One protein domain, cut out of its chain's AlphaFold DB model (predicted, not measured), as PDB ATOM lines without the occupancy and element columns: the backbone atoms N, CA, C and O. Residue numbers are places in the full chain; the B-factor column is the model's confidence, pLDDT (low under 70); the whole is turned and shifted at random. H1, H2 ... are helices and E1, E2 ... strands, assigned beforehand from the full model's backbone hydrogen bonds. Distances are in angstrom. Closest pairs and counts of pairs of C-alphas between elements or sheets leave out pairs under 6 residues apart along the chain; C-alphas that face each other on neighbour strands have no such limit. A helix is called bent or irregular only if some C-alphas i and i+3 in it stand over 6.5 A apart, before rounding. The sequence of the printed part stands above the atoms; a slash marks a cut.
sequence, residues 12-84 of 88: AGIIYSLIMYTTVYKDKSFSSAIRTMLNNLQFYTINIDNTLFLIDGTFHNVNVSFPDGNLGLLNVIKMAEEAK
ATOM      1  N   ALA A  12     -21.150  36.861 -10.408       91.31
ATOM      2  CA  ALA A  12     -20.991  35.407 -10.494       91.31
ATOM      3  C   ALA A  12     -22.241  34.708 -11.057       91.31
ATOM      4  O   ALA A  12     -22.108  33.824 -11.901       91.31
ATOM      5  N   GLY A  13     -23.455  35.144 -10.699       91.75
ATOM      6  CA  GLY A  13     -24.692  34.573 -11.257       91.75
ATOM      7  C   GLY A  13     -24.873  34.827 -12.756       91.75
ATOM      8  O   GLY A  13     -25.353  33.963 -13.498       91.75
ATOM      9  N   ILE A  14     -24.434  35.995 -13.232       93.88
ATOM     10  CA  ILE A  14     -24.433  36.323 -14.666       93.88
ATOM     11  C   ILE A  14     -23.445  35.416 -15.401       93.88
ATOM     12  O   ILE A  14     -23.796  34.814 -16.417       93.88
ATOM     13  N   ILE A  15     -22.228  35.278 -14.867       94.62
ATOM     14  CA  ILE A  15     -21.202  34.400 -15.437       94.62
ATOM     15  C   ILE A  15     -21.708  32.952 -15.487       94.62
ATOM     16  O   ILE A  15     -21.623  32.325 -16.541       94.62
ATOM     17  N   TYR A  16     -22.286  32.450 -14.393       94.75
ATOM     18  CA  TYR A  16     -22.894  31.119 -14.320       94.75
ATOM     19  C   TYR A  16     -23.888  30.887 -15.465       94.75
ATOM     20  O   TYR A  16     -23.780  29.910 -16.206       94.75
ATOM     21  N   SER A  17     -24.820  31.823 -15.652       94.69
ATOM     22  CA  SER A  17     -25.864  31.723 -16.677       94.69
ATOM     23  C   SER A  17     -25.279  31.654 -18.091       94.69
ATOM     24  O   SER A  17     -25.747  30.879 -18.925       94.69
ATOM     25  N   LEU A  18     -24.218  32.420 -18.357       95.12
ATOM     26  CA  LEU A  18     -23.538  32.422 -19.652       95.12
ATOM     27  C   LEU A  18     -22.714  31.153 -19.888       95.12
ATOM     28  O   LEU A  18     -22.736  30.627 -20.996       95.12
ATOM     29  N   ILE A  19     -22.039  30.624 -18.862       94.69
ATOM     30  CA  ILE A  19     -21.348  29.329 -18.956       94.69
ATOM     31  C   ILE A  19     -22.358  28.224 -19.274       94.69
ATOM     32  O   ILE A  19     -22.115  27.413 -20.172       94.69
ATOM     33  N   MET A  20     -23.506  28.213 -18.589       95.00
ATOM     34  CA  MET A  20     -24.584  27.257 -18.850       95.00
ATOM     35  C   MET A  20     -25.093  27.363 -20.288       95.00
ATOM     36  O   MET A  20     -25.171  26.350 -20.981       95.00
ATOM     37  N   TYR A  21     -25.368  28.578 -20.767       95.06
ATOM     38  CA  TYR A  21     -25.775  28.810 -22.151       95.06
ATOM     39  C   TYR A  21     -24.725  28.291 -23.149       95.06
ATOM     40  O   TYR A  21     -25.042  27.467 -24.008       95.06
ATOM     41  N   THR A  22     -23.460  28.699 -23.005       92.56
ATOM     42  CA  THR A  22     -22.370  28.267 -23.892       92.56
ATOM     43  C   THR A  22     -22.195  26.750 -23.889       92.56
ATOM     44  O   THR A  22     -21.925  26.164 -24.934       92.56
ATOM     45  N   THR A  23     -22.384  26.099 -22.742       90.81
ATOM     46  CA  THR A  23     -22.238  24.645 -22.610       90.81
ATOM     47  C   THR A  23     -23.396  23.898 -23.269       90.81
ATOM     48  O   THR A  23     -23.164  22.977 -24.052       90.81
ATOM     49  N   VAL A  24     -24.639  24.309 -22.999       94.94
ATOM     50  CA  VAL A  24     -25.851  23.656 -23.521       94.94
ATOM     51  C   VAL A  24     -25.968  23.834 -25.034       94.94
ATOM     52  O   VAL A  24     -26.184  22.863 -25.757       94.94
ATOM     53  N   TYR A  25     -25.782  25.060 -25.522       94.75
ATOM     54  CA  TYR A  25     -25.962  25.394 -26.937       94.75
ATOM     55  C   TYR A  25     -24.682  25.248 -27.764       94.75
ATOM     56  O   TYR A  25     -24.717  25.416 -28.981       94.75
ATOM     57  N   LYS A  26     -23.548  24.931 -27.124       90.81
ATOM     58  CA  LYS A  26     -22.212  24.881 -27.746       90.81
ATOM     59  C   LYS A  26     -21.812  26.200 -28.433       90.81
ATOM     60  O   LYS A  26     -20.924  26.210 -29.286       90.81
ATOM     61  N   ASP A  27     -22.441  27.308 -28.047       91.00
ATOM     62  CA  ASP A  27     -22.197  28.646 -28.581       91.00
ATOM     63  C   ASP A  27     -21.100  29.352 -27.776       91.00
ATOM     64  O   ASP A  27     -21.293  29.775 -26.632       91.00
ATOM     65  N   LYS A  28     -19.927  29.490 -28.394       89.69
ATOM     66  CA  LYS A  28     -18.739  30.087 -27.773       89.69
ATOM     67  C   LYS A  28     -18.639  31.604 -27.940       89.69
ATOM     68  O   LYS A  28     -17.649  32.168 -27.467       89.69
ATOM     69  N   SER A  29     -19.617  32.268 -28.559       92.75
ATOM     70  CA  SER A  29     -19.597  33.721 -28.812       92.75
ATOM     71  C   SER A  29     -19.386  34.552 -27.537       92.75
ATOM     72  O   SER A  29     -18.695  35.570 -27.560       92.75
ATOM     73  N   PHE A  30     -19.868  34.063 -26.394       93.12
ATOM     74  CA  PHE A  30     -19.742  34.734 -25.099       93.12
ATOM     75  C   PHE A  30     -18.423  34.474 -24.359       93.12
ATOM     76  O   PHE A  30     -18.178  35.109 -23.335       93.12
ATOM     77  N   SER A  31     -17.533  33.609 -24.857       91.50
ATOM     78  CA  SER A  31     -16.314  33.210 -24.124       91.50
ATOM     79  C   SER A  31     -15.419  34.400 -23.754       91.50
ATOM     80  O   SER A  31     -14.847  34.437 -22.667       91.50
ATOM     81  N   SER A  32     -15.305  35.396 -24.642       92.38
ATOM     82  CA  SER A  32     -14.528  36.619 -24.377       92.38
ATOM     83  C   SER A  32     -15.163  37.487 -23.282       92.38
ATOM     84  O   SER A  32     -14.480  37.974 -22.377       92.38
ATOM     85  N   ALA A  33     -16.493  37.620 -23.314       93.88
ATOM     86  CA  ALA A  33     -17.240  38.353 -22.302       93.88
ATOM     87  C   ALA A  33     -17.138  37.659 -20.935       93.88
ATOM     88  O   ALA A  33     -16.851  38.318 -19.939       93.88
ATOM     89  N   ILE A  34     -17.295  36.329 -20.896       94.00
ATOM     90  CA  ILE A  34     -17.142  35.516 -19.681       94.00
ATOM     91  C   ILE A  34     -15.751  35.718 -19.071       94.00
ATOM     92  O   ILE A  34     -15.656  36.022 -17.886       94.00
ATOM     93  N   ARG A  35     -14.678  35.641 -19.871       92.12
ATOM     94  CA  ARG A  35     -13.303  35.892 -19.398       92.12
ATOM     95  C   ARG A  35     -13.121  37.291 -18.817       92.12
ATOM     96  O   ARG A  35     -12.570  37.438 -17.731       92.12
ATOM     97  N   THR A  36     -13.624  38.312 -19.505       93.25
ATOM     98  CA  THR A  36     -13.588  39.694 -18.999       93.25
ATOM     99  C   THR A  36     -14.323  39.817 -17.664       93.25
ATOM    100  O   THR A  36     -13.827  40.441 -16.731       93.25
ATOM    101  N   MET A  37     -15.495  39.192 -17.542       92.81
ATOM    102  CA  MET A  37     -16.279  39.208 -16.311       92.81
ATOM    103  C   MET A  37     -15.590  38.459 -15.168       92.81
ATOM    104  O   MET A  37     -15.581  38.971 -14.053       92.81
ATOM    105  N   LEU A  38     -14.961  37.315 -15.441       90.81
ATOM    106  CA  LEU A  38     -14.162  36.584 -14.454       90.81
ATOM    107  C   LEU A  38     -13.009  37.447 -13.922       90.81
ATOM    108  O   LEU A  38     -12.852  37.575 -12.712       90.81
ATOM    109  N   ASN A  39     -12.274  38.131 -14.804       89.62
ATOM    110  CA  ASN A  39     -11.200  39.046 -14.402       89.62
ATOM    111  C   ASN A  39     -11.705  40.246 -13.586       89.62
ATOM    112  O   ASN A  39     -10.964  40.800 -12.776       89.62
ATOM    113  N   ASN A  40     -12.963  40.647 -13.768       89.69
ATOM    114  CA  ASN A  40     -13.574  41.743 -13.021       89.69
ATOM    115  C   ASN A  40     -14.077  41.324 -11.630       89.69
ATOM    116  O   ASN A  40     -14.426  42.201 -10.840       89.69
ATOM    117  N   LEU A  41     -14.111  40.025 -11.299       86.44
ATOM    118  CA  LEU A  41     -14.533  39.556  -9.972       86.44
ATOM    119  C   LEU A  41     -13.648  40.118  -8.855       86.44
ATOM    120  O   LEU A  41     -14.159  40.405  -7.776       86.44
ATOM    121  N   GLN A  42     -12.366  40.376  -9.135       85.31
ATOM    122  CA  GLN A  42     -11.434  40.973  -8.173       85.31
ATOM    123  C   GLN A  42     -11.907  42.333  -7.629       85.31
ATOM    124  O   GLN A  42     -11.622  42.671  -6.483       85.31
ATOM    125  N   PHE A  43     -12.685  43.099  -8.408       85.06
ATOM    126  CA  PHE A  43     -13.217  44.398  -7.976       85.06
ATOM    127  C   PHE A  43     -14.304  44.286  -6.899       85.06
ATOM    128  O   PHE A  43     -14.689  45.296  -6.316       85.06
ATOM    129  N   TYR A  44     -14.790  43.074  -6.628       84.06
ATOM    130  CA  TYR A  44     -15.771  42.776  -5.584       84.06
ATOM    131  C   TYR A  44     -15.141  42.019  -4.407       84.06
ATOM    132  O   TYR A  44     -15.862  41.433  -3.600       84.06
ATOM    133  N   THR A  45     -13.807  41.993  -4.326       82.50
ATOM    134  CA  THR A  45     -13.075  41.244  -3.303       82.50
ATOM    135  C   THR A  45     -12.149  42.131  -2.477       82.50
ATOM    136  O   THR A  45     -11.626  43.125  -2.975       82.50
ATOM    137  N   ILE A  46     -11.925  41.748  -1.221       82.12
ATOM    138  CA  ILE A  46     -10.877  42.279  -0.347       82.12
ATOM    139  C   ILE A  46      -9.753  41.254  -0.232       82.12
ATOM    140  O   ILE A  46     -10.013  40.056  -0.131       82.12
ATOM    141  N   ASN A  47      -8.504  41.717  -0.239       81.38
ATOM    142  CA  ASN A  47      -7.348  40.869   0.031       81.38
ATOM    143  C   ASN A  47      -7.063  40.850   1.539       81.38
ATOM    144  O   ASN A  47      -6.777  41.896   2.120       81.38
ATOM    145  N   ILE A  48      -7.140  39.669   2.147       82.19
ATOM    146  CA  ILE A  48      -6.739  39.409   3.533       82.19
ATOM    147  C   ILE A  48      -5.732  38.261   3.484       82.19
ATOM    148  O   ILE A  48      -6.063  37.177   3.006       82.19
ATOM    149  N   ASP A  49      -4.498  38.507   3.930       84.00
ATOM    150  CA  ASP A  49      -3.413  37.516   3.967       84.00
ATOM    151  C   ASP A  49      -3.219  36.752   2.640       84.00
ATOM    152  O   ASP A  49      -3.148  35.524   2.600       84.00
ATOM    153  N   ASN A  50      -3.152  37.488   1.524       79.44
ATOM    154  CA  ASN A  50      -3.031  36.965   0.154       79.44
ATOM    155  C   ASN A  50      -4.219  36.122  -0.334       79.44
ATOM    156  O   ASN A  50      -4.122  35.463  -1.371       79.44
ATOM    157  N   THR A  51      -5.354  36.166   0.362       78.06
ATOM    158  CA  THR A  51      -6.592  35.508  -0.056       78.06
ATOM    159  C   THR A  51      -7.639  36.556  -0.412       78.06
ATOM    160  O   THR A  51      -7.902  37.481   0.356       78.06
ATOM    161  N   LEU A  52      -8.247  36.420  -1.594       77.81
ATOM    162  CA  LEU A  52      -9.335  37.289  -2.037       77.81
ATOM    163  C   LEU A  52     -10.670  36.783  -1.489       77.81
ATOM    164  O   LEU A  52     -11.086  35.658  -1.769       77.81
ATOM    165  N   PHE A  53     -11.357  37.631  -0.733       79.06
ATOM    166  CA  PHE A  53     -12.674  37.352  -0.178       79.06
ATOM    167  C   PHE A  53     -13.713  38.273  -0.783       79.06
ATOM    168  O   PHE A  53     -13.519  39.484  -0.812       79.06
ATOM    169  N   LEU A  54     -14.826  37.710  -1.243       81.62
ATOM    170  CA  LEU A  54     -15.956  38.482  -1.719       81.62
ATOM    171  C   LEU A  54     -16.502  39.337  -0.578       81.62
ATOM    172  O   LEU A  54     -16.735  38.851   0.531       81.62
ATOM    173  N   ILE A  55     -16.695  40.614  -0.874       71.62
ATOM    174  CA  ILE A  55     -17.286  41.558   0.058       71.62
ATOM    175  C   ILE A  55     -18.769  41.655  -0.286       71.62
ATOM    176  O   ILE A  55     -19.128  41.904  -1.442       71.62
ATOM    177  N   ASP A  56     -19.640  41.441   0.696       68.12
ATOM    178  CA  ASP A  56     -21.056  41.750   0.518       68.12
ATOM    179  C   ASP A  56     -21.297  43.272   0.586       68.12
ATOM    180  O   ASP A  56     -20.431  44.053   0.983       68.12
ATOM    181  N   GLY A  57     -22.492  43.722   0.192       59.91
ATOM    182  CA  GLY A  57     -22.829  45.151   0.158       59.91
ATOM    183  C   GLY A  57     -22.790  45.858   1.520       59.91
ATOM    184  O   GLY A  57     -22.916  47.080   1.562       59.91
ATOM    185  N   THR A  58     -22.623  45.122   2.623       60.34
ATOM    186  CA  THR A  58     -22.504  45.688   3.969       60.34
ATOM    187  C   THR A  58     -21.056  45.928   4.381       60.34
ATOM    188  O   THR A  58     -20.848  46.653   5.347       60.34
ATOM    189  N   PHE A  59     -20.058  45.370   3.679       59.78
ATOM    190  CA  PHE A  59     -18.629  45.462   4.032       59.78
ATOM    191  C   PHE A  59     -18.277  44.972   5.453       59.78
ATOM    192  O   PHE A  59     -17.149  45.166   5.901       59.78
ATOM    193  N   HIS A  60     -19.207  44.337   6.176       55.62
ATOM    194  CA  HIS A  60     -19.011  43.994   7.588       55.62
ATOM    195  C   HIS A  60     -18.363  42.623   7.797       55.62
ATOM    196  O   HIS A  60     -17.676  42.449   8.799       55.62
ATOM    197  N   ASN A  61     -18.563  41.655   6.894       60.75
ATOM    198  CA  ASN A  61     -18.095  40.282   7.087       60.75
ATOM    199  C   ASN A  61     -17.595  39.630   5.794       60.75
ATOM    200  O   ASN A  61     -18.163  39.814   4.718       60.75
ATOM    201  N   VAL A  62     -16.573  38.780   5.934       66.75
ATOM    202  CA  VAL A  62     -16.231  37.772   4.927       66.75
ATOM    203  C   VAL A  62     -17.388  36.780   4.852       66.75
ATOM    204  O   VAL A  62     -17.623  36.005   5.781       66.75
ATOM    205  N   ASN A  63     -18.132  36.811   3.751       66.75
ATOM    206  CA  ASN A  63     -19.269  35.929   3.548       66.75
ATOM    207  C   ASN A  63     -18.818  34.670   2.793       66.75
ATOM    208  O   ASN A  63     -18.362  34.732   1.653       66.75
ATOM    209  N   VAL A  64     -18.939  33.503   3.428       70.19
ATOM    210  CA  VAL A  64     -18.608  32.207   2.808       70.19
ATOM    211  C   VAL A  64     -19.821  31.504   2.205       70.19
ATOM    212  O   VAL A  64     -19.652  30.460   1.589       70.19
ATOM    213  N   SER A  65     -21.034  32.042   2.361       74.12
ATOM    214  CA  SER A  65     -22.266  31.404   1.887       74.12
ATOM    215  C   SER A  65     -22.301  31.233   0.364       74.12
ATOM    216  O   SER A  65     -21.553  31.859  -0.383       74.12
ATOM    217  N   PHE A  66     -23.185  30.364  -0.123       70.69
ATOM    218  CA  PHE A  66     -23.347  30.154  -1.561       70.69
ATOM    219  C   PHE A  66     -24.025  31.332  -2.298       70.69
ATOM    220  O   PHE A  66     -23.522  31.711  -3.355       70.69
ATOM    221  N   PRO A  67     -25.133  31.929  -1.797       71.62
ATOM    222  CA  PRO A  67     -25.863  32.966  -2.534       71.62
ATOM    223  C   PRO A  67     -25.063  34.251  -2.746       71.62
ATOM    224  O   PRO A  67     -25.075  34.801  -3.846       71.62
ATOM    225  N   ASP A  68     -24.340  34.693  -1.715       69.56
ATOM    226  CA  ASP A  68     -23.693  36.011  -1.686       69.56
ATOM    227  C   ASP A  68     -22.234  35.956  -1.211       69.56
ATOM    228  O   ASP A  68     -21.617  36.992  -0.984       69.56
ATOM    229  N   GLY A  69     -21.674  34.756  -1.056       73.19
ATOM    230  CA  GLY A  69     -20.319  34.546  -0.565       73.19
ATOM    231  C   GLY A  69     -19.423  33.741  -1.503       73.19
ATOM    232  O   GLY A  69     -19.765  33.413  -2.644       73.19
ATOM    233  N   ASN A  70     -18.237  33.408  -0.995       79.75
ATOM    234  CA  ASN A  70     -17.167  32.781  -1.773       79.75
ATOM    235  C   ASN A  70     -17.512  31.398  -2.344       79.75
ATOM    236  O   ASN A  70     -16.949  31.016  -3.366       79.75
ATOM    237  N   LEU A  71     -18.421  30.634  -1.724       82.44
ATOM    238  CA  LEU A  71     -18.769  29.290  -2.205       82.44
ATOM    239  C   LEU A  71     -19.383  29.318  -3.613       82.44
ATOM    240  O   LEU A  71     -19.037  28.489  -4.455       82.44
ATOM    241  N   GLY A  72     -20.264  30.284  -3.883       83.31
ATOM    242  CA  GLY A  72     -20.860  30.459  -5.207       83.31
ATOM    243  C   GLY A  72     -19.828  30.889  -6.251       83.31
ATOM    244  O   GLY A  72     -19.782  30.342  -7.351       83.31
ATOM    245  N   LEU A  73     -18.940  31.806  -5.867       84.25
ATOM    246  CA  LEU A  73     -17.836  32.280  -6.700       84.25
ATOM    247  C   LEU A  73     -16.897  31.141  -7.122       84.25
ATOM    248  O   LEU A  73     -16.591  30.993  -8.304       84.25
ATOM    249  N   LEU A  74     -16.467  30.320  -6.160       86.00
ATOM    250  CA  LEU A  74     -15.587  29.178  -6.408       86.00
ATOM    251  C   LEU A  74     -16.228  28.167  -7.362       86.00
ATOM    252  O   LEU A  74     -15.546  27.632  -8.234       86.00
ATOM    253  N   ASN A  75     -17.540  27.944  -7.240       88.81
ATOM    254  CA  ASN A  75     -18.272  27.092  -8.173       88.81
ATOM    255  C   ASN A  75     -18.205  27.649  -9.605       88.81
ATOM    256  O   ASN A  75     -17.857  26.930 -10.536       88.81
ATOM    257  N   VAL A  76     -18.441  28.951  -9.782       89.56
ATOM    258  CA  VAL A  76     -18.376  29.600 -11.101       89.56
ATOM    259  C   VAL A  76     -16.986  29.513 -11.728       89.56
ATOM    260  O   VAL A  76     -16.877  29.231 -12.922       89.56
ATOM    261  N   ILE A  77     -15.927  29.714 -10.940       87.94
ATOM    262  CA  ILE A  77     -14.543  29.574 -11.410       87.94
ATOM    263  C   ILE A  77     -14.297  28.139 -11.891       87.94
ATOM    264  O   ILE A  77     -13.858  27.939 -13.023       87.94
ATOM    265  N   LYS A  78     -14.669  27.145 -11.078       90.56
ATOM    266  CA  LYS A  78     -14.519  25.730 -11.423       90.56
ATOM    267  C   LYS A  78     -15.290  25.360 -12.695       90.56
ATOM    268  O   LYS A  78     -14.751  24.700 -13.579       90.56
ATOM    269  N   MET A  79     -16.524  25.839 -12.838       91.56
ATOM    270  CA  MET A  79     -17.316  25.619 -14.050       91.56
ATOM    271  C   MET A  79     -16.672  26.250 -15.290       91.56
ATOM    272  O   MET A  79     -16.719  25.670 -16.374       91.56
ATOM    273  N   ALA A  80     -16.063  27.432 -15.158       89.50
ATOM    274  CA  ALA A  80     -15.368  28.084 -16.266       89.50
ATOM    275  C   ALA A  80     -14.121  27.300 -16.714       89.50
ATOM    276  O   ALA A  80     -13.842  27.223 -17.917       89.50
ATOM    277  N   GLU A  81     -13.392  26.700 -15.767       89.56
ATOM    278  CA  GLU A  81     -12.266  25.797 -16.033       89.56
ATOM    279  C   GLU A  81     -12.725  24.522 -16.752       89.56
ATOM    280  O   GLU A  81     -12.190  24.180 -17.808       89.56
ATOM    281  N   GLU A  82     -13.768  23.861 -16.244       90.69
ATOM    282  CA  GLU A  82     -14.342  22.645 -16.838       90.69
ATOM    283  C   GLU A  82     -14.870  22.891 -18.259       90.69
ATOM    284  O   GLU A  82     -14.667  22.076 -19.165       90.69
ATOM    285  N   ALA A  83     -15.479  24.057 -18.490       86.56
ATOM    286  CA  ALA A  83     -15.951  24.480 -19.804       86.56
ATOM    287  C   ALA A  83     -14.815  24.892 -20.765       86.56
ATOM    288  O   ALA A  83     -15.079  25.195 -21.934       86.56
ATOM    289  N   LYS A  84     -13.553  24.908 -20.306       87.12
ATOM    290  CA  LYS A  84     -12.376  25.394 -21.053       87.12
ATOM    291  C   LYS A  84     -12.550  26.834 -21.544       87.12
ATOM    292  O   LYS A  84     -12.110  27.206 -22.635       87.12
TER     293      LYS A  84
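AT A GLANCE: This is residues 12 to 84 of the 88 residues of an uncharacterized protein of Lactobacillus crispatus (UniProt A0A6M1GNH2). The small hairpin E1-E2 sits at one end of three helices that lie side by side along a rod, with H1 beside both H2 and H3. The printed part has 73 residues with named elements in the order H1, H2, E1, E2, H3, mostly helix, and one antiparallel sheet, E1 - E2. It is only just compact, close to loose, with a radius of gyration of the C-alphas of 13.0 A and spans of 40 by 19 by 19 A.

HOW THE PARTS SIT: In the hairpin of E1, residues 45 to 48, and E2, residues 51 to 54, N 46 and O 53 are 2.8 A apart, within hydrogen-bond range. H1, residues 12 to 25, touches H2, residues 31 to 44, in a helical hairpin at a shallow tilt of 15 degrees, opposite ways; the closest C-alphas, of Ile 15 and Ile 34, are 6.0 A apart. H1 touches H3, residues 70 to 82, at 27 degrees, a shallow tilt, the same way; the closest C-alphas, of Tyr 16 and Val 76, are 5.8 A apart. H2 and H3 are close but not clearly touching, with C-alphas 38 and 77 closest at 7.7 A. Every O i to N i+4 pair is within hydrogen-bond range in H1 and H3, and 7 of 10 in H2.

IN THESE COORDINATES: H1 begins at C-alpha 12 (-20.991, 35.407, -10.494) and measures 19.9 A; H2 measures 20.9 A and is only just irregular, C-alphas 39 and 42 being 6.52 A apart. H3 measures 18.4 A and ends at C-alpha 82 (-14.342, 22.645, -16.838).

THE WHOLE: The printed part has no cut; the link E2 to H3 is long, and pLDDT is under 70 at residues 56 to 63 and residue 68.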